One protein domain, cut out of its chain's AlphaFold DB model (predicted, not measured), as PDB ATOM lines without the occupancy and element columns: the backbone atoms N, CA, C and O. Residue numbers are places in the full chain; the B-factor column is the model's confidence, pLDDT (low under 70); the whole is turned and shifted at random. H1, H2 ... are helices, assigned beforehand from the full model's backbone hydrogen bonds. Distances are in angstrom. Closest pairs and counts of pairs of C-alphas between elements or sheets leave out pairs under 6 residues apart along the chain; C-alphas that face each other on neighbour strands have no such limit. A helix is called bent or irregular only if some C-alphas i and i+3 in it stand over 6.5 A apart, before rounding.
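AT A GLANCE: This is residues 2 to 96 and 137 to 228 of the 230 residues of the protein "CDP-alcohol phosphatidyltransferase" of Verrucomicrobia bacterium (UniProt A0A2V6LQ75). Look first for one long helix, H3, running through the middle of an elongated, layered group of helices: H2 folds back on its first part as a hairpin, H7 packs there too, and the arms of bent H5 pack on its later part. H8 extends the group beyond H7 with H4 beside it, H6 folds against H7, and residues 16 to 23 and 25 to 31 stick out where H1 turns into H2. The printed part has 187 residues with eight named helices, H1 to H8 in chain order, and no named strand: all helix. It is only just compact, close to loose, with a radius of gyration of the C-alphas of 19.1 A and spans of 59 by 36 by 24 A.

IN THESE COORDINATES: Find C-alpha 59 at (139.144, 161.437, 174.384); from there H3 runs 46.4 A to residue 90. H2 is residues 26 to 53, 41.1 A; H1 is 2 to 21, 28.6 A. H4 is 137 to 149, H6 178 to 190, H7 195 to 202. H5, 156 to 175, was assigned as one helix by its hydrogen bonds but is bent, C-alphas 165 and 168 being 7.0 A apart: H5a is 156 to 165, H5b 168 to 175, itself irregular with C-alphas 168 and 171 7.0 A apart. H8, 204 to 228, 36.6 A, ends at (139.671, 199.381, 207.853).

HOW THE PARTS SIT: H3 is the hub. Its residues 60 to 72 touch H2, closest C-alphas Ala 48 and Trp 61, 6.0 A, opposite ways at 26 degrees, a shallow tilt. H3, H5a and H8 form an up-and-down bundle, each running against the one before; H5a and H8 only just touch, with 3 pairs of C-alphas within 8 A. H4 touches H8, closest C-alphas Leu 139 and Ser 220, 5.3 A. H6 and H7 are a hairpin, closest C-alphas Leu 185 and Tyr 197, 5.9 A. H1 touches no helix but is near H2 and H6. Every O i to N i+4 pair is within hydrogen-bond range in H2, H3, H4, H5a, H6 and H8; H1 has 15 of 16, H5b and H7 3 of 4.

THE WHOLE: The C-alphas farthest apart, Gly 55 and His 152, are 60.8 A apart. Residues 97 to 136 are cut out, with 18.9 A from C-alpha 96 to C-alpha 137. Of the links printed whole, none is long. pLDDT is under 70 at 21 residues, among them 12 to 24 and 93 to 96.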
ATOM      1  N   ALA A   2     137.831 147.199 198.431       57.72
ATOM      2  CA  ALA A   2     138.051 147.019 199.875       57.72
ATOM      3  C   ALA A   2     139.366 147.645 200.387       57.72
ATOM      4  O   ALA A   2     139.357 148.345 201.392       57.72
ATOM      5  N   LEU A   3     140.466 147.499 199.638       72.88
ATOM      6  CA  LEU A   3     141.755 148.119 199.978       72.88
ATOM      7  C   LEU A   3     141.723 149.658 199.948       72.88
ATOM      8  O   LEU A   3     142.331 150.285 200.805       72.88
ATOM      9  N   HIS A   4     140.979 150.275 199.022       62.78
ATOM     10  CA  HIS A   4     140.823 151.738 198.981       62.78
ATOM     11  C   HIS A   4     139.959 152.261 200.131       62.78
ATOM     12  O   HIS A   4     140.251 153.316 200.681       62.78
ATOM     13  N   VAL A   5     138.911 151.521 200.506       68.50
ATOM     14  CA  VAL A   5     138.087 151.852 201.677       68.50
ATOM     15  C   VAL A   5     138.922 151.751 202.954       68.50
ATOM     16  O   VAL A   5     138.879 152.660 203.775       68.50
ATOM     17  N   LEU A   6     139.719 150.686 203.091       71.12
ATOM     18  CA  LEU A   6     140.606 150.492 204.236       71.12
ATOM     19  C   LEU A   6     141.685 151.581 204.309       71.12
ATOM     20  O   LEU A   6     141.888 152.149 205.375       71.12
ATOM     21  N   ALA A   7     142.316 151.921 203.181       73.19
ATOM     22  CA  ALA A   7     143.296 153.002 203.116       73.19
ATOM     23  C   ALA A   7     142.686 154.344 203.548       73.19
ATOM     24  O   ALA A   7     143.240 155.010 204.413       73.19
ATOM     25  N   ASN A   8     141.501 154.698 203.037       72.50
ATOM     26  CA  ASN A   8     140.823 155.942 203.414       72.50
ATOM     27  C   ASN A   8     140.388 155.952 204.893       72.50
ATOM     28  O   ASN A   8     140.387 156.999 205.535       72.50
ATOM     29  N   ALA A   9     140.007 154.798 205.448       68.19
ATOM     30  CA  ALA A   9     139.669 154.682 206.865       68.19
ATOM     31  C   ALA A   9     140.899 154.877 207.766       68.19
ATOM     32  O   ALA A   9     140.816 155.595 208.762       68.19
ATOM     33  N   LEU A  10     142.035 154.273 207.399       74.25
ATOM     34  CA  LEU A  10     143.302 154.416 208.120       74.25
ATOM     35  C   LEU A  10     143.856 155.843 208.025       74.25
ATOM     36  O   LEU A  10     144.299 156.378 209.035       74.25
ATOM     37  N   ASP A  11     143.747 156.481 206.861       70.62
ATOM     38  CA  ASP A  11     144.181 157.863 206.634       70.62
ATOM     39  C   ASP A  11     143.383 158.874 207.482       70.62
ATOM     40  O   ASP A  11     143.935 159.712 208.201       70.62
ATOM     41  N   ASN A  12     142.055 158.706 207.537       69.19
ATOM     42  CA  ASN A  12     141.216 159.503 208.434       69.19
ATOM     43  C   ASN A  12     141.576 159.283 209.916       69.19
ATOM     44  O   ASN A  12     141.486 160.230 210.705       69.19
ATOM     45  N   ALA A  13     141.970 158.065 210.303       66.44
ATOM     46  CA  ALA A  13     142.363 157.739 211.672       66.44
ATOM     47  C   ALA A  13     143.725 158.348 212.051       66.44
ATOM     48  O   ALA A  13     143.834 158.952 213.121       66.44
ATOM     49  N   ASP A  14     144.731 158.272 211.175       68.31
ATOM     50  CA  ASP A  14     146.058 158.852 211.426       68.31
ATOM     51  C   ASP A  14     145.993 160.384 211.497       68.31
ATOM     52  O   ASP A  14     146.454 161.005 212.460       68.31
ATOM     53  N   GLY A  15     145.254 161.010 210.575       59.56
ATOM     54  CA  GLY A  15     145.010 162.450 210.612       59.56
ATOM     55  C   GLY A  15     144.241 162.912 211.861       59.56
ATOM     56  O   GLY A  15     144.355 164.066 212.285       59.56
ATOM     57  N   GLN A  16     143.418 162.059 212.480       67.31
ATOM     58  CA  GLN A  16     142.797 162.357 213.778       67.31
ATOM     59  C   GLN A  16     143.788 162.192 214.939       67.31
ATOM     60  O   GLN A  16     143.831 163.051 215.823       67.31
ATOM     61  N   LEU A  17     144.626 161.153 214.912       63.03
ATOM     62  CA  LEU A  17     145.647 160.888 215.926       63.03
ATOM     63  C   LEU A  17     146.735 161.978 215.962       63.03
ATOM     64  O   LEU A  17     147.111 162.447 217.041       63.03
ATOM     65  N   ALA A  18     147.192 162.458 214.806       59.06
ATOM     66  CA  ALA A  18     148.154 163.557 214.704       59.06
ATOM     67  C   ALA A  18     147.619 164.863 215.329       59.06
ATOM     68  O   ALA A  18     148.325 165.548 216.079       59.06
ATOM     69  N   ARG A  19     146.331 165.169 215.107       59.88
ATOM     70  CA  ARG A  19     145.647 166.334 215.702       59.88
ATOM     71  C   ARG A  19     145.517 166.229 217.219       59.88
ATOM     72  O   ARG A  19     145.664 167.233 217.916       59.88
ATOM     73  N   LEU A  20     145.273 165.024 217.736       62.16
ATOM     74  CA  LEU A  20     145.217 164.760 219.178       62.16
ATOM     75  C   LEU A  20     146.599 164.863 219.841       62.16
ATOM     76  O   LEU A  20     146.700 165.315 220.978       62.16
ATOM     77  N   THR A  21     147.666 164.505 219.123       67.38
ATOM     78  CA  THR A  21     149.047 164.494 219.643       67.38
ATOM     79  C   THR A  21     149.820 165.802 219.425       67.38
ATOM     80  O   THR A  21     150.954 165.915 219.888       67.38
ATOM     81  N   ARG A  22     149.220 166.808 218.765       56.09
ATOM     82  CA  ARG A  22     149.820 168.124 218.447       56.09
ATOM     83  C   ARG A  22     151.167 168.047 217.704       56.09
ATOM     84  O   ARG A  22     151.985 168.957 217.820       56.09
ATOM     85  N   ARG A  23     151.408 166.990 216.923       54.34
ATOM     86  CA  ARG A  23     152.632 166.811 216.117       54.34
ATOM     87  C   ARG A  23     152.448 167.290 214.673       54.34
ATOM     88  O   ARG A  23     152.765 166.573 213.732       54.34
ATOM     89  N   GLU A  24     151.923 168.498 214.481       61.69
ATOM     90  CA  GLU A  24     151.794 169.080 213.139       61.69
ATOM     91  C   GLU A  24     153.099 169.790 212.757       61.69
ATOM     92  O   GLU A  24     153.481 170.789 213.366       61.69
ATOM     93  N   SER A  25     153.803 169.266 211.751       70.75
ATOM     94  CA  SER A  25     154.959 169.932 211.151       70.75
ATOM     95  C   SER A  25     154.616 170.426 209.751       70.75
ATOM     96  O   SER A  25     153.785 169.858 209.039       70.75
ATOM     97  N   ARG A  26     155.290 171.496 209.330       70.12
ATOM     98  CA  ARG A  26     155.124 172.048 207.987       70.12
ATOM     99  C   ARG A  26     155.511 171.045 206.899       70.12
ATOM    100  O   ARG A  26     154.816 170.951 205.897       70.12
ATOM    101  N   GLU A  27     156.597 170.302 207.092       71.06
ATOM    102  CA  GLU A  27     157.029 169.267 206.145       71.06
ATOM    103  C   GLU A  27     156.025 168.115 206.082       71.06
ATOM    104  O   GLU A  27     155.673 167.684 204.987       71.06
ATOM    105  N   GLY A  28     155.497 167.691 207.236       74.25
ATOM    106  CA  GLY A  28     154.456 166.669 207.317       74.25
ATOM    107  C   GLY A  28     153.224 167.051 206.504       74.25
ATOM    108  O   GLY A  28     152.778 166.264 205.683       74.25
ATOM    109  N   ARG A  29     152.752 168.299 206.622       72.94
ATOM    110  CA  ARG A  29     151.603 168.799 205.850       72.94
ATOM    111  C   ARG A  29     151.821 168.775 204.333       72.94
ATOM    112  O   ARG A  29     150.885 168.544 203.575       72.94
ATOM    113  N   VAL A  30     153.043 169.043 203.877       75.44
ATOM    114  CA  VAL A  30     153.383 169.017 202.443       75.44
ATOM    115  C   VAL A  30     153.433 167.585 201.925       75.44
ATOM    116  O   VAL A  30     152.949 167.322 200.827       75.44
ATOM    117  N   ILE A  31     154.015 166.674 202.704       77.25
ATOM    118  CA  ILE A  31     154.107 165.255 202.355       77.25
ATOM    119  C   ILE A  31     152.714 164.621 202.331       77.25
ATOM    120  O   ILE A  31     152.399 163.927 201.371       77.25
ATOM    121  N   ASP A  32     151.883 164.923 203.326       79.19
ATOM    122  CA  ASP A  32     150.479 164.512 203.418       79.19
ATOM    123  C   ASP A  32     149.699 164.953 202.170       79.19
ATOM    124  O   ASP A  32     149.178 164.136 201.413       79.19
ATOM    125  N   SER A  33     149.781 166.246 201.836       77.81
ATOM    126  CA  SER A  33     149.152 166.777 200.626       77.81
ATOM    127  C   SER A  33     149.687 166.128 199.341       77.81
ATOM    128  O   SER A  33     148.920 165.876 198.414       77.81
ATOM    129  N   LEU A  34     150.988 165.833 199.248       79.06
ATOM    130  CA  LEU A  34     151.556 165.154 198.082       79.06
ATOM    131  C   LEU A  34     151.050 163.710 197.963       79.06
ATOM    132  O   LEU A  34     150.727 163.274 196.857       79.06
ATOM    133  N   ALA A  35     150.976 162.983 199.079       83.75
ATOM    134  CA  ALA A  35     150.468 161.619 199.120       83.75
ATOM    135  C   ALA A  35     149.013 161.562 198.632       83.75
ATOM    136  O   ALA A  35     148.704 160.757 197.750       83.75
ATOM    137  N   ASP A  36     148.166 162.489 199.087       82.69
ATOM    138  CA  ASP A  36     146.783 162.632 198.619       82.69
ATOM    139  C   ASP A  36     146.693 162.801 197.096       82.69
ATOM    140  O   ASP A  36     145.929 162.108 196.414       82.69
ATOM    141  N   HIS A  37     147.512 163.691 196.526       85.81
ATOM    142  CA  HIS A  37     147.525 163.921 195.079       85.81
ATOM    143  C   HIS A  37     148.006 162.689 194.301       85.81
ATOM    144  O   HIS A  37     147.483 162.410 193.222       85.81
ATOM    145  N   LEU A  38     148.970 161.929 194.831       87.56
ATOM    146  CA  LEU A  38     149.448 160.690 194.207       87.56
ATOM    147  C   LEU A  38     148.384 159.587 194.230       87.56
ATOM    148  O   LEU A  38     148.228 158.867 193.239       87.56
ATOM    149  N   ILE A  39     147.621 159.479 195.320       90.19
ATOM    150  CA  ILE A  39     146.493 158.546 195.420       90.19
ATOM    151  C   ILE A  39     145.455 158.877 194.344       90.19
ATOM    152  O   ILE A  39     145.058 157.991 193.582       90.19
ATOM    153  N   PHE A  40     145.054 160.145 194.215       91.44
ATOM    154  CA  PHE A  40     144.090 160.542 193.189       91.44
ATOM    155  C   PHE A  40     144.635 160.429 191.767       91.44
ATOM    156  O   PHE A  40     143.905 159.985 190.883       91.44
ATOM    157  N   LEU A  41     145.914 160.730 191.534       92.75
ATOM    158  CA  LEU A  41     146.554 160.492 190.240       92.75
ATOM    159  C   LEU A  41     146.457 159.014 189.844       92.75
ATOM    160  O   LEU A  41     146.068 158.698 188.719       92.75
ATOM    161  N   SER A  42     146.754 158.112 190.783       94.62
ATOM    162  CA  SER A  42     146.615 156.671 190.573       94.62
ATOM    163  C   SER A  42     145.166 156.290 190.261       94.62
ATOM    164  O   SER A  42     144.919 155.585 189.282       94.62
ATOM    165  N   ILE A  43     144.191 156.801 191.019       94.00
ATOM    166  CA  ILE A  43     142.763 156.550 190.769       94.00
ATOM    167  C   ILE A  43     142.373 156.984 189.349       94.00
ATOM    168  O   ILE A  43     141.762 156.209 188.615       94.00
ATOM    169  N   TYR A  44     142.749 158.195 188.937       95.94
ATOM    170  CA  TYR A  44     142.386 158.749 187.632       95.94
ATOM    171  C   TYR A  44     143.023 157.957 186.489       95.94
ATOM    172  O   TYR A  44     142.344 157.660 185.506       95.94
ATOM    173  N   LEU A  45     144.288 157.554 186.645       96.44
ATOM    174  CA  LEU A  45     144.996 156.709 185.684       96.44
ATOM    175  C   LEU A  45     144.285 155.363 185.486       96.44
ATOM    176  O   LEU A  45     144.007 154.970 184.354       96.44
ATOM    177  N   HIS A  46     143.949 154.672 186.579       95.44
ATOM    178  CA  HIS A  46     143.288 153.366 186.512       95.44
ATOM    179  C   HIS A  46     141.856 153.466 185.976       95.44
ATOM    180  O   HIS A  46     141.424 152.593 185.225       95.44
ATOM    181  N   LEU A  47     141.122 154.531 186.312       95.69
ATOM    182  CA  LEU A  47     139.789 154.780 185.760       95.69
ATOM    183  C   LEU A  47     139.837 155.054 184.255       95.69
ATOM    184  O   LEU A  47     139.031 154.490 183.517       95.69
ATOM    185  N   ALA A  48     140.780 155.881 183.795       96.81
ATOM    186  CA  ALA A  48     140.949 156.180 182.377       96.81
ATOM    187  C   ALA A  48     141.334 154.921 181.589       96.81
ATOM    188  O   ALA A  48     140.726 154.633 180.558       96.81
ATOM    189  N   LEU A  49     142.272 154.126 182.119       96.75
ATOM    190  CA  LEU A  49     142.670 152.849 181.529       96.75
ATOM    191  C   LEU A  49     141.489 151.877 181.447       96.75
ATOM    192  O   LEU A  49     141.246 151.302 180.389       96.75
ATOM    193  N   ARG A  50     140.721 151.734 182.533       95.38
ATOM    194  CA  ARG A  50     139.517 150.899 182.558       95.38
ATOM    195  C   ARG A  50     138.518 151.324 181.481       95.38
ATOM    196  O   ARG A  50     138.104 150.483 180.695       95.38
ATOM    197  N   CYS A  51     138.182 152.614 181.413       95.12
ATOM    198  CA  CYS A  51     137.260 153.129 180.396       95.12
ATOM    199  C   CYS A  51     137.785 152.856 178.979       95.12
ATOM    200  O   CYS A  51     137.016 152.491 178.096       95.12
ATOM    201  N   SER A  52     139.095 153.008 178.759       95.06
ATOM    202  CA  SER A  52     139.727 152.734 177.467       95.06
ATOM    203  C   SER A  52     139.635 151.255 177.073       95.06
ATOM    204  O   SER A  52     139.385 150.964 175.907       95.06
ATOM    205  N   ILE A  53     139.820 150.327 178.019       94.88
ATOM    206  CA  ILE A  53     139.687 148.876 177.787       94.88
ATOM    207  C   ILE A  53     138.225 148.495 177.513       94.88
ATOM    208  O   ILE A  53     137.958 147.650 176.665       94.88
ATOM    209  N   GLU A  54     137.277 149.151 178.184       93.56
ATOM    210  CA  GLU A  54     135.831 148.985 177.972       93.56
ATOM    211  C   GLU A  54     135.335 149.616 176.648       93.56
ATOM    212  O   GLU A  54     134.142 149.572 176.351       93.56
ATOM    213  N   GLY A  55     136.234 150.173 175.825       92.62
ATOM    214  CA  GLY A  55     135.925 150.675 174.484       92.62
ATOM    215  C   GLY A  55     135.536 152.153 174.419       92.62
ATOM    216  O   GLY A  55     135.008 152.601 173.400       92.62
ATOM    217  N   ALA A  56     135.785 152.936 175.474       93.12
ATOM    218  CA  ALA A  56     135.581 154.381 175.425       93.12
ATOM    219  C   ALA A  56     136.507 155.049 174.393       93.12
ATOM    220  O   ALA A  56     137.623 154.600 174.128       93.12
ATOM    221  N   SER A  57     136.056 156.180 173.847       94.56
ATOM    222  CA  SER A  57     136.865 157.011 172.950       94.56
ATOM    223  C   SER A  57     138.205 157.401 173.599       94.56
ATOM    224  O   SER A  57     138.216 157.727 174.791       94.56
ATOM    225  N   PRO A  58     139.317 157.501 172.836       93.81
ATOM    226  CA  PRO A  58     140.596 158.015 173.338       93.81
ATOM    227  C   PRO A  58     140.506 159.393 174.014       93.81
ATOM    228  O   PRO A  58     141.342 159.728 174.853       93.81
ATOM    229  N   LEU A  59     139.458 160.172 173.713       95.88
ATOM    230  CA  LEU A  59     139.144 161.437 174.384       95.88
ATOM    231  C   LEU A  59     138.941 161.297 175.903       95.88
ATOM    232  O   LEU A  59     139.047 162.292 176.621       95.88
ATOM    233  N   VAL A  60     138.712 160.083 176.418       96.12
ATOM    234  CA  VAL A  60     138.630 159.820 177.861       96.12
ATOM    235  C   VAL A  60     139.904 160.228 178.602       96.12
ATOM    236  O   VAL A  60     139.824 160.690 179.735       96.12
ATOM    237  N   TRP A  61     141.073 160.147 177.958       96.88
ATOM    238  CA  TRP A  61     142.336 160.596 178.544       96.88
ATOM    239  C   TRP A  61     142.377 162.111 178.725       96.88
ATOM    240  O   TRP A  61     142.778 162.598 179.780       96.88
ATOM    241  N   LEU A  62     141.901 162.863 177.729       97.38
ATOM    242  CA  LEU A  62     141.790 164.318 177.825       97.38
ATOM    243  C   LEU A  62     140.791 164.719 178.916       97.38
ATOM    244  O   LEU A  62     141.066 165.625 179.705       97.38
ATOM    245  N   LEU A  63     139.663 164.011 179.002       97.44
ATOM    246  CA  LEU A  63     138.673 164.210 180.057       97.44
ATOM    247  C   LEU A  63     139.267 163.914 181.446       97.44
ATOM    248  O   LEU A  63     139.111 164.729 182.352       97.44
ATOM    249  N   ALA A  64     139.997 162.808 181.601       97.62
ATOM    250  CA  ALA A  64     140.643 162.428 182.855       97.62
ATOM    251  C   ALA A  64     141.704 163.448 183.295       97.62
ATOM    252  O   ALA A  64     141.718 163.852 184.456       97.62
ATOM    253  N   VAL A  65     142.550 163.930 182.377       97.56
ATOM    254  CA  VAL A  65     143.541 164.980 182.677       97.56
ATOM    255  C   VAL A  65     142.849 166.279 183.095       97.56
ATOM    256  O   VAL A  65     143.217 166.877 184.105       97.56
ATOM    257  N   THR A  66     141.809 166.693 182.369       97.88
ATOM    258  CA  THR A  66     141.037 167.908 182.686       97.88
ATOM    259  C   THR A  66     140.352 167.797 184.049       97.88
ATOM    260  O   THR A  66     140.373 168.747 184.840       97.88
ATOM    261  N   ALA A  67     139.789 166.629 184.355       97.62
ATOM    262  CA  ALA A  67     139.209 166.327 185.654       97.62
ATOM    263  C   ALA A  67     140.276 166.367 186.758       97.62
ATOM    264  O   ALA A  67     140.035 166.959 187.802       97.62
ATOM    265  N   GLY A  68     141.471 165.813 186.524       95.94
ATOM    266  CA  GLY A  68     142.558 165.798 187.508       95.94
ATOM    267  C   GLY A  68     143.085 167.198 187.831       95.94
ATOM    268  O   GLY A  68     143.305 167.531 188.994       95.94
ATOM    269  N   ILE A  69     143.216 168.060 186.817       94.69
ATOM    270  CA  ILE A  69     143.569 169.474 187.018       94.69
ATOM    271  C   ILE A  69     142.460 170.195 187.795       94.69
ATOM    272  O   ILE A  69     142.749 170.912 188.755       94.69
ATOM    273  N   SER A  70     141.197 169.982 187.410       96.00
ATOM    274  CA  SER A  70     140.037 170.566 188.099       96.00
ATOM    275  C   SER A  70     140.006 170.152 189.568       96.00
ATOM    276  O   SER A  70     139.898 171.010 190.440       96.00
ATOM    277  N   HIS A  71     140.201 168.864 189.852       95.38
ATOM    278  CA  HIS A  71     140.309 168.326 191.201       95.38
ATOM    279  C   HIS A  71     141.378 169.071 192.000       95.38
ATOM    280  O   HIS A  71     141.080 169.576 193.082       95.38
ATOM    281  N   GLY A  72     142.606 169.167 191.477       92.06
ATOM    282  CA  GLY A  72     143.710 169.832 192.172       92.06
ATOM    283  C   GLY A  72     143.377 171.281 192.544       92.06
ATOM    284  O   GLY A  72     143.579 171.692 193.686       92.06
ATOM    285  N   LEU A  73     142.775 172.038 191.621       93.31
ATOM    286  CA  LEU A  73     142.340 173.417 191.877       93.31
ATOM    287  C   LEU A  73     141.203 173.494 192.910       93.31
ATOM    288  O   LEU A  73     141.229 174.355 193.792       93.31
ATOM    289  N   GLN A  74     140.224 172.590 192.832       95.44
ATOM    290  CA  GLN A  74     139.117 172.505 193.788       95.44
ATOM    291  C   GLN A  74     139.618 172.180 195.203       95.44
ATOM    292  O   GLN A  74     139.197 172.822 196.167       95.44
ATOM    293  N   GLY A  75     140.535 171.216 195.325       91.88
ATOM    294  CA  GLY A  75     141.158 170.824 196.588       91.88
ATOM    295  C   GLY A  75     142.011 171.944 197.180       91.88
ATOM    296  O   GLY A  75     141.853 172.277 198.356       91.88
ATOM    297  N   ALA A  76     142.840 172.596 196.356       90.38
ATOM    298  CA  ALA A  76     143.649 173.739 196.776       90.38
ATOM    299  C   ALA A  76     142.778 174.872 197.335       90.38
ATOM    300  O   ALA A  76     143.055 175.381 198.424       90.38
ATOM    301  N   ALA A  77     141.698 175.228 196.632       94.25
ATOM    302  CA  ALA A  77     140.735 176.212 197.107       94.25
ATOM    303  C   ALA A  77     140.123 175.785 198.451       94.25
ATOM    304  O   ALA A  77     140.247 176.515 199.434       94.25
ATOM    305  N   ALA A  78     139.515 174.598 198.528       93.62
ATOM    306  CA  ALA A  78     138.838 174.123 199.735       93.62
ATOM    307  C   ALA A  78     139.758 174.089 200.972       93.62
ATOM    308  O   ALA A  78     139.348 174.536 202.051       93.62
ATOM    309  N   ASP A  79     141.008 173.636 200.822       89.94
ATOM    310  CA  ASP A  79     142.007 173.671 201.898       89.94
ATOM    311  C   ASP A  79     142.349 175.107 202.322       89.94
ATOM    312  O   ASP A  79     142.395 175.403 203.522       89.94
ATOM    313  N   TYR A  80     142.508 176.031 201.368       91.62
ATOM    314  CA  TYR A  80     142.807 177.429 201.674       91.62
ATOM    315  C   TYR A  80     141.696 178.080 202.499       91.62
ATOM    316  O   TYR A  80     141.964 178.719 203.521       91.62
ATOM    317  N   TYR A  81     140.437 177.868 202.111       92.56
ATOM    318  CA  TYR A  81     139.278 178.386 202.840       92.56
ATOM    319  C   TYR A  81     139.154 177.775 204.236       92.56
ATOM    320  O   TYR A  81     138.904 178.498 205.206       92.56
ATOM    321  N   ARG A  82     139.381 176.463 204.368       90.38
ATOM    322  CA  ARG A  82     139.379 175.771 205.663       90.38
ATOM    323  C   ARG A  82     140.467 176.314 206.586       90.38
ATOM    324  O   ARG A  82     140.181 176.643 207.738       90.38
ATOM    325  N   THR A  83     141.693 176.424 206.088       88.94
ATOM    326  CA  THR A  83     142.851 176.887 206.865       88.94
ATOM    327  C   THR A  83     142.676 178.343 207.274       88.94
ATOM    328  O   THR A  83     142.849 178.687 208.441       88.94
ATOM    329  N   THR A  84     142.219 179.185 206.347       91.69
ATOM    330  CA  THR A  84     141.962 180.603 206.611       91.69
ATOM    331  C   THR A  84     140.830 180.798 207.615       91.69
ATOM    332  O   THR A  84     140.927 181.638 208.508       91.69
ATOM    333  N   TYR A  85     139.771 179.990 207.554       92.00
ATOM    334  CA  TYR A  85     138.733 180.023 208.581       92.00
ATOM    335  C   TYR A  85     139.247 179.637 209.957       92.00
ATOM    336  O   TYR A  85     138.897 180.304 210.925       92.00
ATOM    337  N   LEU A  86     140.069 178.591 210.065       89.50
ATOM    338  CA  LEU A  86     140.661 178.219 211.348       89.50
ATOM    339  C   LEU A  86     141.543 179.343 211.891       89.50
ATOM    340  O   LEU A  86     141.443 179.640 213.078       89.50
ATOM    341  N   TYR A  87     142.324 179.997 211.031       90.94
ATOM    342  CA  TYR A  87     143.104 181.182 211.385       90.94
ATOM    343  C   TYR A  87     142.210 182.295 211.956       90.94
ATOM    344  O   TYR A  87     142.407 182.707 213.097       90.94
ATOM    345  N   PHE A  88     141.151 182.709 211.253       92.12
ATOM    346  CA  PHE A  88     140.259 183.754 211.763       92.12
ATOM    347  C   PHE A  88     139.514 183.328 213.033       92.12
ATOM    348  O   PHE A  88     139.414 184.094 213.984       92.12
ATOM    349  N   VAL A  89     139.001 182.101 213.095       89.50
ATOM    350  CA  VAL A  89     138.168 181.635 214.214       89.50
ATOM    351  C   VAL A  89     138.969 181.391 215.488       89.50
ATOM    352  O   VAL A  89     138.455 181.677 216.570       89.50
ATOM    353  N   LYS A  90     140.205 180.892 215.379       87.62
ATOM    354  CA  LYS A  90     141.101 180.698 216.528       87.62
ATOM    355  C   LYS A  90     141.760 182.002 216.988       87.62
ATOM    356  O   LYS A  90     142.341 182.025 218.065       87.62
ATOM    357  N   GLY A  91     141.628 183.085 216.217       82.00
ATOM    358  CA  GLY A  91     142.333 184.338 216.474       82.00
ATOM    359  C   GLY A  91     143.824 184.218 216.222       82.00
ATOM    360  O   GLY A  91     144.611 184.676 217.044       82.00
ATOM    361  N   GLY A  92     144.167 183.549 215.122       75.25
ATOM    362  CA  GLY A  92     145.530 183.212 214.760       75.25
ATOM    363  C   GLY A  92     146.433 184.436 214.670       75.25
ATOM    364  O   GLY A  92     146.005 185.539 214.323       75.25
ATOM    365  N   LEU A  93     147.695 184.203 214.992       68.25
ATOM    366  CA  LEU A  93     148.781 185.150 214.832       68.25
ATOM    367  C   LEU A  93     149.245 185.183 213.371       68.25
ATOM    368  O   LEU A  93     149.077 184.200 212.646       68.25
ATOM    369  N   PRO A  94     149.921 186.258 212.934       58.41
ATOM    370  CA  PRO A  94     150.495 186.337 211.590       58.41
ATOM    371  C   PRO A  94     151.423 185.165 211.214       58.41
ATOM    372  O   PRO A  94     151.603 184.893 210.031       58.41
ATOM    373  N   VAL A  95     152.002 184.466 212.202       59.50
ATOM    374  CA  VAL A  95     152.880 183.296 212.005       59.50
ATOM    375  C   VAL A  95     152.115 181.995 211.729       59.50
ATOM    376  O   VAL A  95     152.689 181.050 211.197       59.50
ATOM    377  N   ASP A  96     150.821 181.942 212.047       67.75
ATOM    378  CA  ASP A  96     150.041 180.700 212.020       67.75
ATOM    379  C   ASP A  96     149.642 180.274 210.603       67.75
ATOM    380  O   ASP A  96     149.170 179.153 210.394       67.75
ATOM    381  N   PRO A 137     141.978 185.986 195.682       94.62
ATOM    382  CA  PRO A 137     142.809 187.175 195.860       94.62
ATOM    383  C   PRO A 137     142.289 188.134 196.941       94.62
ATOM    384  O   PRO A 137     143.097 188.714 197.675       94.62
ATOM    385  N   ARG A 138     140.969 188.321 197.090       95.69
ATOM    386  CA  ARG A 138     140.423 189.197 198.143       95.69
ATOM    387  C   ARG A 138     140.495 188.537 199.503       95.69
ATOM    388  O   ARG A 138     140.700 189.251 200.478       95.69
ATOM    389  N   LEU A 139     140.376 187.211 199.590       94.56
ATOM    390  CA  LEU A 139     140.632 186.511 200.849       94.56
ATOM    391  C   LEU A 139     142.092 186.684 201.292       94.56
ATOM    392  O   LEU A 139     142.344 186.990 202.459       94.56
ATOM    393  N   ASN A 140     143.043 186.570 200.360       93.88
ATOM    394  CA  ASN A 140     144.443 186.856 200.661       93.88
ATOM    395  C   ASN A 140     144.629 188.308 201.142       93.88
ATOM    396  O   ASN A 140     145.263 188.552 202.169       93.88
ATOM    397  N   ARG A 141     144.015 189.277 200.454       93.38
ATOM    398  CA  ARG A 141     144.078 190.686 200.866       93.38
ATOM    399  C   ARG A 141     143.432 190.924 202.232       93.38
ATOM    400  O   ARG A 141     143.987 191.663 203.036       93.38
ATOM    401  N   LEU A 142     142.306 190.275 202.531       94.81
ATOM    402  CA  LEU A 142     141.662 190.335 203.844       94.81
ATOM    403  C   LEU A 142     142.615 189.857 204.943       94.81
ATOM    404  O   LEU A 142     142.702 190.495 205.990       94.81
ATOM    405  N   ARG A 143     143.341 188.758 204.708       91.69
ATOM    406  CA  ARG A 143     144.367 188.245 205.627       91.69
ATOM    407  C   ARG A 143     145.482 189.270 205.837       91.69
ATOM    408  O   ARG A 143     145.842 189.547 206.975       91.69
ATOM    409  N   GLU A 144     145.998 189.866 204.764       90.62
ATOM    410  CA  GLU A 144     147.035 190.904 204.844       90.62
ATOM    411  C   GLU A 144     146.567 192.141 205.624       90.62
ATOM    412  O   GLU A 144     147.286 192.619 206.499       90.62
ATOM    413  N   VAL A 145     145.358 192.635 205.345       92.19
ATOM    414  CA  VAL A 145     144.753 193.770 206.058       92.19
ATOM    415  C   VAL A 145     144.534 193.424 207.526       92.19
ATOM    416  O   VAL A 145     144.931 194.192 208.391       92.19
ATOM    417  N   SER A 146     143.997 192.241 207.820       91.44
ATOM    418  CA  SER A 146     143.762 191.798 209.199       91.44
ATOM    419  C   SER A 146     145.065 191.688 209.991       91.44
ATOM    420  O   SER A 146     145.117 192.146 211.123       91.44
ATOM    421  N   ASN A 147     146.137 191.161 209.389       89.00
ATOM    422  CA  ASN A 147     147.460 191.104 210.020       89.00
ATOM    423  C   ASN A 147     148.046 192.496 210.306       89.00
ATOM    424  O   ASN A 147     148.783 192.656 211.276       89.00
ATOM    425  N   ARG A 148     147.746 193.497 209.468       89.19
ATOM    426  CA  ARG A 148     148.199 194.883 209.671       89.19
ATOM    427  C   ARG A 148     147.363 195.613 210.721       89.19
ATOM    428  O   ARG A 148     147.936 196.275 211.576       89.19
ATOM    429  N   SER A 149     146.039 195.478 210.667       89.94
ATOM    430  CA  SER A 149     145.115 196.114 211.615       89.94
ATOM    431  C   SER A 149     145.165 195.467 213.003       89.94
ATOM    432  O   SER A 149     144.941 196.138 214.006       89.94
ATOM    433  N   PHE A 150     145.470 194.167 213.078       89.25
ATOM    434  CA  PHE A 150     145.438 193.374 214.308       89.25
ATOM    435  C   PHE A 150     146.757 192.605 214.525       89.25
ATOM    436  O   PHE A 150     146.777 191.375 214.460       89.25
ATOM    437  N   PRO A 151     147.879 193.298 214.800       84.44
ATOM    438  CA  PRO A 151     149.212 192.686 214.824       84.44
ATOM    439  C   PRO A 151     149.416 191.655 215.943       84.44
ATOM    440  O   PRO A 151     150.235 190.749 215.802       84.44
ATOM    441  N   HIS A 152     148.688 191.782 217.057       85.62
ATOM    442  CA  HIS A 152     148.841 190.903 218.221       85.62
ATOM    443  C   HIS A 152     147.801 189.791 218.288       85.62
ATOM    444  O   HIS A 152     148.121 188.690 218.715       85.62
ATOM    445  N   GLN A 153     146.551 190.074 217.925       88.56
ATOM    446  CA  GLN A 153     145.477 189.089 217.930       88.56
ATOM    447  C   GLN A 153     144.252 189.651 217.217       88.56
ATOM    448  O   GLN A 153     143.910 190.820 217.392       88.56
ATOM    449  N   ILE A 154     143.537 188.799 216.488       91.00
ATOM    450  CA  ILE A 154     142.263 189.164 215.867       91.00
ATOM    451  C   ILE A 154     141.187 189.361 216.959       91.00
ATOM    452  O   ILE A 154     140.894 188.416 217.701       91.00
ATOM    453  N   PRO A 155     140.539 190.537 217.060       92.75
ATOM    454  CA  PRO A 155     139.536 190.815 218.091       92.75
ATOM    455  C   PRO A 155     138.312 189.890 218.030       92.75
ATOM    456  O   PRO A 155     137.863 189.515 216.950       92.75
ATOM    457  N   GLU A 156     137.712 189.561 219.182       93.56
ATOM    458  CA  GLU A 156     136.550 188.646 219.268       93.56
ATOM    459  C   GLU A 156     135.377 189.057 218.370       93.56
ATOM    460  O   GLU A 156     134.787 188.214 217.694       93.56
ATOM    461  N   TRP A 157     135.072 190.354 218.297       93.81
ATOM    462  CA  TRP A 157     133.986 190.858 217.456       93.81
ATOM    463  C   TRP A 157     134.210 190.524 215.972       93.81
ATOM    464  O   TRP A 157     133.275 190.119 215.279       93.81
ATOM    465  N   PHE A 158     135.456 190.616 215.492       94.38
ATOM    466  CA  PHE A 158     135.809 190.317 214.106       94.38
ATOM    467  C   PHE A 158     135.805 188.808 213.853       94.38
ATOM    468  O   PHE A 158     135.248 188.348 212.857       94.38
ATOM    469  N   ARG A 159     136.332 188.019 214.799       94.00
ATOM    470  CA  ARG A 159     136.294 186.546 214.752       94.00
ATOM    471  C   ARG A 159     134.865 186.022 214.678       94.00
ATOM    472  O   ARG A 159     134.554 185.171 213.845       94.00
ATOM    473  N   THR A 160     133.981 186.562 215.514       94.69
ATOM    474  CA  THR A 160     132.556 186.220 215.534       94.69
ATOM    475  C   THR A 160     131.881 186.612 214.221       94.69
ATOM    476  O   THR A 160     131.168 185.797 213.629       94.69
ATOM    477  N   ARG A 161     132.157 187.814 213.698       95.00
ATOM    478  CA  ARG A 161     131.606 188.263 212.414       95.00
ATOM    479  C   ARG A 161     132.073 187.398 211.242       95.00
ATOM    480  O   ARG A 161     131.241 187.004 210.419       95.00
ATOM    481  N   TYR A 162     133.359 187.056 211.190       94.62
ATOM    482  CA  TYR A 162     133.911 186.139 210.193       94.62
ATOM    483  C   TYR A 162     133.235 184.767 210.291       94.62
ATOM    484  O   TYR A 162     132.751 184.240 209.292       94.62
ATOM    485  N   ARG A 163     133.120 184.212 211.507       94.06
ATOM    486  CA  ARG A 163     132.488 182.908 211.753       94.06
ATOM    487  C   ARG A 163     131.050 182.864 211.242       94.06
ATOM    488  O   ARG A 163     130.701 181.933 210.526       94.06
ATOM    489  N   ILE A 164     130.229 183.858 211.586       94.56
ATOM    490  CA  ILE A 164     128.822 183.936 211.154       94.56
ATOM    491  C   ILE A 164     128.727 184.020 209.629       94.56
ATOM    492  O   ILE A 164     127.911 183.323 209.031       94.56
ATOM    493  N   SER A 165     129.587 184.827 209.003       93.50
ATOM    494  CA  SER A 165     129.560 185.053 207.555       93.50
ATOM    495  C   SER A 165     130.020 183.825 206.762       93.50
ATOM    496  O   SER A 165     129.426 183.493 205.739       93.50
ATOM    497  N   ALA A 166     131.040 183.113 207.253       92.44
ATOM    498  CA  ALA A 166     131.632 181.970 206.562       92.44
ATOM    499  C   ALA A 166     130.859 180.656 206.784       92.44
ATOM    500  O   ALA A 166     130.824 179.797 205.899       92.44
ATOM    501  N   ARG A 167     130.214 180.481 207.950       89.44
ATOM    502  CA  ARG A 167     129.532 179.233 208.360       89.44
ATOM    503  C   ARG A 167     128.563 178.648 207.316       89.44
ATOM    504  O   ARG A 167     128.591 177.427 207.159       89.44
ATOM    505  N   PRO A 168     127.735 179.426 206.591       89.88
ATOM    506  CA  PRO A 168     126.805 178.865 205.608       89.88
ATOM    507  C   PRO A 168     127.505 178.091 204.486       89.88
ATOM    508  O   PRO A 168     126.984 177.083 204.016       89.88
ATOM    509  N   MET A 169     128.701 178.526 204.081       90.25
ATOM    510  CA  MET A 169     129.433 177.929 202.959       90.25
ATOM    511  C   MET A 169     130.299 176.733 203.376       90.25
ATOM    512  O   MET A 169     130.722 175.964 202.518       90.25
ATOM    513  N   PHE A 170     130.523 176.508 204.676       86.88
ATOM    514  CA  PHE A 170     131.406 175.439 205.167       86.88
ATOM    515  C   PHE A 170     131.018 174.040 204.697       86.88
ATOM    516  O   PHE A 170     131.880 173.252 204.311       86.88
ATOM    517  N   LYS A 171     129.718 173.726 204.713       88.44
ATOM    518  CA  LYS A 171     129.226 172.417 204.259       88.44
ATOM    519  C   LYS A 171     129.491 172.207 202.768       88.44
ATOM    520  O   LYS A 171     129.866 171.114 202.372       88.44
ATOM    521  N   LEU A 172     129.331 173.264 201.974       93.81
ATOM    522  CA  LEU A 172     129.540 173.223 200.531       93.81
ATOM    523  C   LEU A 172     131.024 173.091 200.177       93.81
ATOM    524  O   LEU A 172     131.360 172.294 199.311       93.81
ATOM    525  N   TRP A 173     131.917 173.772 200.901       94.31
ATOM    526  CA  TRP A 173     133.360 173.531 200.788       94.31
ATOM    527  C   TRP A 173     133.726 172.075 201.102       94.31
ATOM    528  O   TRP A 173     134.567 171.493 200.425       94.31
ATOM    529  N   GLY A 174     133.046 171.453 202.073       91.25
ATOM    530  CA  GLY A 174     133.204 170.030 202.387       91.25
ATOM    531  C   GLY A 174     132.830 169.075 201.243       91.25
ATOM    532  O   GLY A 174     133.352 167.961 201.190       91.25
ATOM    533  N   LEU A 175     131.983 169.496 200.296       93.50
ATOM    534  CA  LEU A 175     131.645 168.688 199.117       93.50
ATOM    535  C   LEU A 175     132.811 168.578 198.124       93.50
ATOM    536  O   LEU A 175     132.873 167.612 197.373       93.50
ATOM    537  N   LEU A 176     133.751 169.527 198.150       93.94
ATOM    538  CA  LEU A 176     134.958 169.512 197.316       93.94
ATOM    539  C   LEU A 176     136.121 168.721 197.948       93.94
ATOM    540  O   LEU A 176     137.210 168.666 197.376       93.94
ATOM    541  N   MET A 177     135.913 168.124 199.125       90.12
ATOM    542  CA  MET A 177     136.932 167.357 199.850       90.12
ATOM    543  C   MET A 177     136.878 165.858 199.510       90.12
ATOM    544  O   MET A 177     135.845 165.332 199.085       90.12
ATOM    545  N   THR A 178     137.979 165.157 199.791       88.06
ATOM    546  CA  THR A 178     138.222 163.727 199.519       88.06
ATOM    547  C   THR A 178     137.046 162.809 199.862       88.06
ATOM    548  O   THR A 178     136.642 162.003 199.031       88.06
ATOM    549  N   ASN A 179     136.433 162.955 201.042       87.88
ATOM    550  CA  ASN A 179     135.358 162.055 201.488       87.88
ATOM    551  C   ASN A 179     134.149 162.042 200.539       87.88
ATOM    552  O   ASN A 179     133.638 160.976 200.197       87.88
ATOM    553  N   THR A 180     133.716 163.217 200.077       90.06
ATOM    554  CA  THR A 180     132.594 163.332 199.136       90.06
ATOM    555  C   THR A 180     132.972 162.743 197.779       90.06
ATOM    556  O   THR A 180     132.185 162.015 197.179       90.06
ATOM    557  N   ARG A 181     134.208 162.983 197.323       93.06
ATOM    558  CA  ARG A 181     134.729 162.439 196.058       93.06
ATOM    559  C   ARG A 181     134.786 160.928 196.056       93.06
ATOM    560  O   ARG A 181     134.348 160.313 195.092       93.06
ATOM    561  N   MET A 182     135.278 160.337 197.140       92.25
ATOM    562  CA  MET A 182     135.342 158.887 197.296       92.25
ATOM    563  C   MET A 182     133.944 158.267 197.267       92.25
ATOM    564  O   MET A 182     133.747 157.242 196.619       92.25
ATOM    565  N   LEU A 183     132.952 158.910 197.889       92.62
ATOM    566  CA  LEU A 183     131.563 158.457 197.831       92.62
ATOM    567  C   LEU A 183     130.999 158.510 196.402       92.62
ATOM    568  O   LEU A 183     130.453 157.515 195.929       92.62
ATOM    569  N   VAL A 184     131.178 159.627 195.690       94.44
ATOM    570  CA  VAL A 184     130.743 159.775 194.288       94.44
ATOM    571  C   VAL A 184     131.447 158.762 193.380       94.44
ATOM    572  O   VAL A 184     130.806 158.119 192.550       94.44
ATOM    573  N   LEU A 185     132.752 158.569 193.572       95.06
ATOM    574  CA  LEU A 185     133.545 157.566 192.868       95.06
ATOM    575  C   LEU A 185     132.975 156.160 193.080       95.06
ATOM    576  O   LEU A 185     132.764 155.432 192.112       95.06
ATOM    577  N   PHE A 186     132.694 155.776 194.327       93.31
ATOM    578  CA  PHE A 186     132.135 154.459 194.621       93.31
ATOM    579  C   PHE A 186     130.761 154.257 193.989       93.31
ATOM    580  O   PHE A 186     130.529 153.189 193.428       93.31
ATOM    581  N   ILE A 187     129.891 155.270 194.000       95.38
ATOM    582  CA  ILE A 187     128.585 155.199 193.330       95.38
ATOM    583  C   ILE A 187     128.761 154.845 191.847       95.38
ATOM    584  O   ILE A 187     128.179 153.869 191.379       95.38
ATOM    585  N   PHE A 188     129.608 155.569 191.112       95.69
ATOM    586  CA  PHE A 188     129.811 155.297 189.684       95.69
ATOM    587  C   PHE A 188     130.524 153.975 189.404       95.69
ATOM    588  O   PHE A 188     130.238 153.326 188.397       95.69
ATOM    589  N   LEU A 189     131.412 153.536 190.300       94.00
ATOM    590  CA  LEU A 189     132.028 152.215 190.206       94.00
ATOM    591  C   LEU A 189     131.000 151.090 190.376       94.00
ATOM    592  O   LEU A 189     131.044 150.134 189.602       94.00
ATOM    593  N   PHE A 190     130.069 151.209 191.331       94.00
ATOM    594  CA  PHE A 190     128.996 150.228 191.540       94.00
ATOM    595  C   PHE A 190     127.980 150.208 190.400       94.00
ATOM    596  O   PHE A 190     127.493 149.141 190.039       94.00
ATOM    597  N   LEU A 191     127.701 151.363 189.797       94.69
ATOM    598  CA  LEU A 191     126.845 151.457 188.615       94.69
ATOM    599  C   LEU A 191     127.520 150.925 187.339       94.69
ATOM    600  O   LEU A 191     126.872 150.857 186.299       94.69
ATOM    601  N   GLY A 192     128.812 150.571 187.387       93.31
ATOM    602  CA  GLY A 192     129.570 150.145 186.208       93.31
ATOM    603  C   GLY A 192     129.778 151.272 185.192       93.31
ATOM    604  O   GLY A 192     129.942 151.010 184.009       93.31
ATOM    605  N   GLN A 193     129.742 152.526 185.647       94.69
ATOM    606  CA  GLN A 193     129.734 153.725 184.809       94.69
ATOM    607  C   GLN A 193     130.851 154.712 185.220       94.69
ATOM    608  O   GLN A 193     130.575 155.877 185.518       94.69
ATOM    609  N   PRO A 194     132.133 154.280 185.255       93.94
ATOM    610  CA  PRO A 194     133.247 155.066 185.802       93.94
ATOM    611  C   PRO A 194     133.519 156.385 185.065       93.94
ATOM    612  O   PRO A 194     133.993 157.334 185.684       93.94
ATOM    613  N   ILE A 195     133.190 156.484 183.772       96.00
ATOM    614  CA  ILE A 195     133.417 157.700 182.973       96.00
ATOM    615  C   ILE A 195     132.672 158.927 183.523       96.00
ATOM    616  O   ILE A 195     133.154 160.055 183.420       96.00
ATOM    617  N   TRP A 196     131.516 158.714 184.159       96.56
ATOM    618  CA  TRP A 196     130.708 159.791 184.727       96.56
ATOM    619  C   TRP A 196     131.359 160.461 185.932       96.56
ATOM    620  O   TRP A 196     131.089 161.633 186.188       96.56
ATOM    621  N   TYR A 197     132.273 159.772 186.618       97.25
ATOM    622  CA  TYR A 197     133.057 160.382 187.686       97.25
ATOM    623  C   TYR A 197     133.857 161.590 187.169       97.25
ATOM    624  O   TYR A 197     133.811 162.662 187.773       97.25
ATOM    625  N   PHE A 198     134.500 161.468 185.999       97.62
ATOM    626  CA  PHE A 198     135.236 162.586 185.402       97.62
ATOM    627  C   PHE A 198     134.318 163.741 184.995       97.62
ATOM    628  O   PHE A 198     134.660 164.906 185.195       97.62
ATOM    629  N   TRP A 199     133.131 163.435 184.463       97.75
ATOM    630  CA  TRP A 199     132.148 164.460 184.115       97.75
ATOM    631  C   TRP A 199     131.672 165.238 185.339       97.75
ATOM    632  O   TRP A 199     131.602 166.463 185.274       97.75
ATOM    633  N   VAL A 200     131.393 164.568 186.459       97.50
ATOM    634  CA  VAL A 200     130.985 165.232 187.708       97.50
ATOM    635  C   VAL A 200     132.083 166.161 188.235       97.50
ATOM    636  O   VAL A 200     131.786 167.287 188.635       97.50
ATOM    637  N   GLU A 201     133.345 165.734 188.166       97.06
ATOM    638  CA  GLU A 201     134.509 166.544 188.555       97.06
ATOM    639  C   GLU A 201     134.670 167.802 187.689       97.06
ATOM    640  O   GLU A 201     134.861 168.899 188.220       97.06
ATOM    641  N   VAL A 202     134.525 167.674 186.367       97.88
ATOM    642  CA  VAL A 202     134.688 168.799 185.429       97.88
ATOM    643  C   VAL A 202     133.478 169.735 185.404       97.88
ATOM    644  O   VAL A 202     133.646 170.924 185.137       97.88
ATOM    645  N   THR A 203     132.268 169.238 185.678       97.19
ATOM    646  CA  THR A 203     131.026 170.025 185.569       97.19
ATOM    647  C   THR A 203     130.509 170.470 186.933       97.19
ATOM    648  O   THR A 203     130.762 171.599 187.346       97.19
ATOM    649  N   ILE A 204     129.813 169.588 187.654       97.69
ATOM    650  CA  ILE A 204     129.109 169.884 188.910       97.69
ATOM    651  C   ILE A 204     130.050 170.535 189.925       97.69
ATOM    652  O   ILE A 204     129.708 171.549 190.534       97.69
ATOM    653  N   LEU A 205     131.250 169.982 190.089       97.44
ATOM    654  CA  LEU A 205     132.176 170.425 191.125       97.44
ATOM    655  C   LEU A 205     132.921 171.709 190.743       97.44
ATOM    656  O   LEU A 205     133.191 172.526 191.622       97.44
ATOM    657  N   ASN A 206     133.159 171.963 189.452       98.00
ATOM    658  CA  ASN A 206     133.669 173.257 188.988       98.00
ATOM    659  C   ASN A 206     132.608 174.363 189.066       98.00
ATOM    660  O   ASN A 206     132.936 175.489 189.441       98.00
ATOM    661  N   ILE A 207     131.338 174.059 188.772       98.19
ATOM    662  CA  ILE A 207     130.225 175.001 188.982       98.19
ATOM    663  C   ILE A 207     130.135 175.362 190.468       98.19
ATOM    664  O   ILE A 207     130.064 176.542 190.822       98.19
ATOM    665  N   LEU A 208     130.200 174.355 191.343       97.62
ATOM    666  CA  LEU A 208     130.225 174.562 192.787       97.62
ATOM    667  C   LEU A 208     131.441 175.397 193.215       97.62
ATOM    668  O   LEU A 208     131.280 176.343 193.983       97.62
ATOM    669  N   LEU A 209     132.636 175.099 192.699       97.50
ATOM    670  CA  LEU A 209     133.853 175.861 192.979       97.50
ATOM    671  C   LEU A 209     133.693 177.336 192.604       97.50
ATOM    672  O   LEU A 209     133.965 178.204 193.430       97.50
ATOM    673  N   ALA A 210     133.229 177.625 191.387       97.50
ATOM    674  CA  ALA A 210     133.046 178.991 190.908       97.50
ATOM    675  C   ALA A 210     132.049 179.765 191.785       97.50
ATOM    676  O   ALA A 210     132.327 180.893 192.198       97.50
ATOM    677  N   TYR A 211     130.926 179.132 192.140       97.50
ATOM    678  CA  TYR A 211     129.951 179.698 193.070       97.50
ATOM    679  C   TYR A 211     130.577 180.006 194.437       97.50
ATOM    680  O   TYR A 211     130.396 181.103 194.970       97.50
ATOM    681  N   LEU A 212     131.336 179.067 195.006       97.19
ATOM    682  CA  LEU A 212     131.925 179.225 196.333       97.19
ATOM    683  C   LEU A 212     133.025 180.290 196.375       97.19
ATOM    684  O   LEU A 212     133.028 181.105 197.300       97.19
ATOM    685  N   ILE A 213     133.899 180.338 195.363       96.50
ATOM    686  CA  ILE A 213     134.901 181.403 195.219       96.50
ATOM    687  C   ILE A 213     134.195 182.753 195.133       96.50
ATOM    688  O   ILE A 213     134.510 183.659 195.899       96.50
ATOM    689  N   HIS A 214     133.189 182.887 194.265       96.31
ATOM    690  CA  HIS A 214     132.458 184.141 194.109       96.31
ATOM    691  C   HIS A 214     131.829 184.616 195.428       96.31
ATOM    692  O   HIS A 214     132.010 185.765 195.841       96.31
ATOM    693  N   ARG A 215     131.133 183.718 196.138       95.81
ATOM    694  CA  ARG A 215     130.521 184.029 197.437       95.81
ATOM    695  C   ARG A 215     131.557 184.433 198.474       95.81
ATOM    696  O   ARG A 215     131.299 185.369 199.236       95.81
ATOM    697  N   GLN A 216     132.711 183.770 198.510       95.62
ATOM    698  CA  GLN A 216     133.729 184.147 199.474       95.62
ATOM    699  C   GLN A 216     134.456 185.442 199.106       95.62
ATOM    700  O   GLN A 216     134.757 186.245 199.987       95.62
ATOM    701  N   GLU A 217     134.716 185.705 197.836       95.75
ATOM    702  CA  GLU A 217     135.362 186.944 197.405       95.75
ATOM    703  C   GLU A 217     134.488 188.175 197.719       95.75
ATOM    704  O   GLU A 217     135.014 189.224 198.100       95.75
ATOM    705  N   ILE A 218     133.155 188.044 197.661       95.75
ATOM    706  CA  ILE A 218     132.211 189.071 198.144       95.75
ATOM    707  C   ILE A 218     132.295 189.226 199.666       95.75
ATOM    708  O   ILE A 218     132.440 190.339 200.174       95.75
ATOM    709  N   MET A 219     132.228 188.116 200.407       95.62
ATOM    710  CA  MET A 219     132.320 188.141 201.870       95.62
ATOM    711  C   MET A 219     133.629 188.786 202.339       95.62
ATOM    712  O   MET A 219     133.631 189.605 203.256       95.62
ATOM    713  N   SER A 220     134.739 188.434 201.691       95.81
ATOM    714  CA  SER A 220     136.073 188.913 202.048       95.81
ATOM    715  C   SER A 220     136.208 190.414 201.825       95.81
ATOM    716  O   SER A 220     136.807 191.098 202.647       95.81
ATOM    717  N   GLN A 221     135.592 190.942 200.762       95.38
ATOM    718  CA  GLN A 221     135.536 192.379 200.517       95.38
ATOM    719  C   GLN A 221     134.777 193.121 201.626       95.38
ATOM    720  O   GLN A 221     135.316 194.063 202.202       95.38
ATOM    721  N   SER A 222     133.580 192.653 201.990       94.88
ATOM    722  CA  SER A 222     132.778 193.280 203.052       94.88
ATOM    723  C   SER A 222     133.493 193.279 204.411       94.88
ATOM    724  O   SER A 222     133.445 194.258 205.154       94.88
ATOM    725  N   LEU A 223     134.199 192.194 204.740       94.81
ATOM    726  CA  LEU A 223     134.972 192.105 205.983       94.81
ATOM    727  C   LEU A 223     136.227 192.982 205.965       94.81
ATOM    728  O   LEU A 223     136.652 193.457 207.014       94.81
ATOM    729  N   MET A 224     136.815 193.215 204.794       94.12
ATOM    730  CA  MET A 224     137.981 194.084 204.645       94.12
ATOM    731  C   MET A 224     137.615 195.553 204.877       94.12
ATOM    732  O   MET A 224     138.342 196.267 205.565       94.12
ATOM    733  N   GLU A 225     136.463 195.993 204.367       92.25
ATOM    734  CA  GLU A 225     135.918 197.332 204.640       92.25
ATOM    735  C   GLU A 225     135.650 197.516 206.141       92.25
ATOM    736  O   GLU A 225     136.018 198.529 206.731       92.25
ATOM    737  N   LEU A 226     135.112 196.489 206.803       90.81
ATOM    738  CA  LEU A 226     134.872 196.490 208.249       90.81
ATOM    739  C   LEU A 226     136.170 196.580 209.076       90.81
ATOM    740  O   LEU A 226     136.176 197.171 210.151       90.81
ATOM    741  N   ALA A 227     137.259 195.976 208.594       89.06
ATOM    742  CA  ALA A 227     138.554 195.953 209.278       89.06
ATOM    743  C   ALA A 227     139.371 197.248 209.111       89.06
ATOM    744  O   ALA A 227     140.383 197.411 209.787       89.06
ATOM    745  N   THR A 228     138.973 198.123 208.182       86.00
ATOM    746  CA  THR A 228     139.671 199.381 207.853       86.00
ATOM    747  C   THR A 228     138.902 200.627 208.281       86.00
ATOM    748  O   THR A 228     139.494 201.693 208.398       86.00
TER     749      THR A 228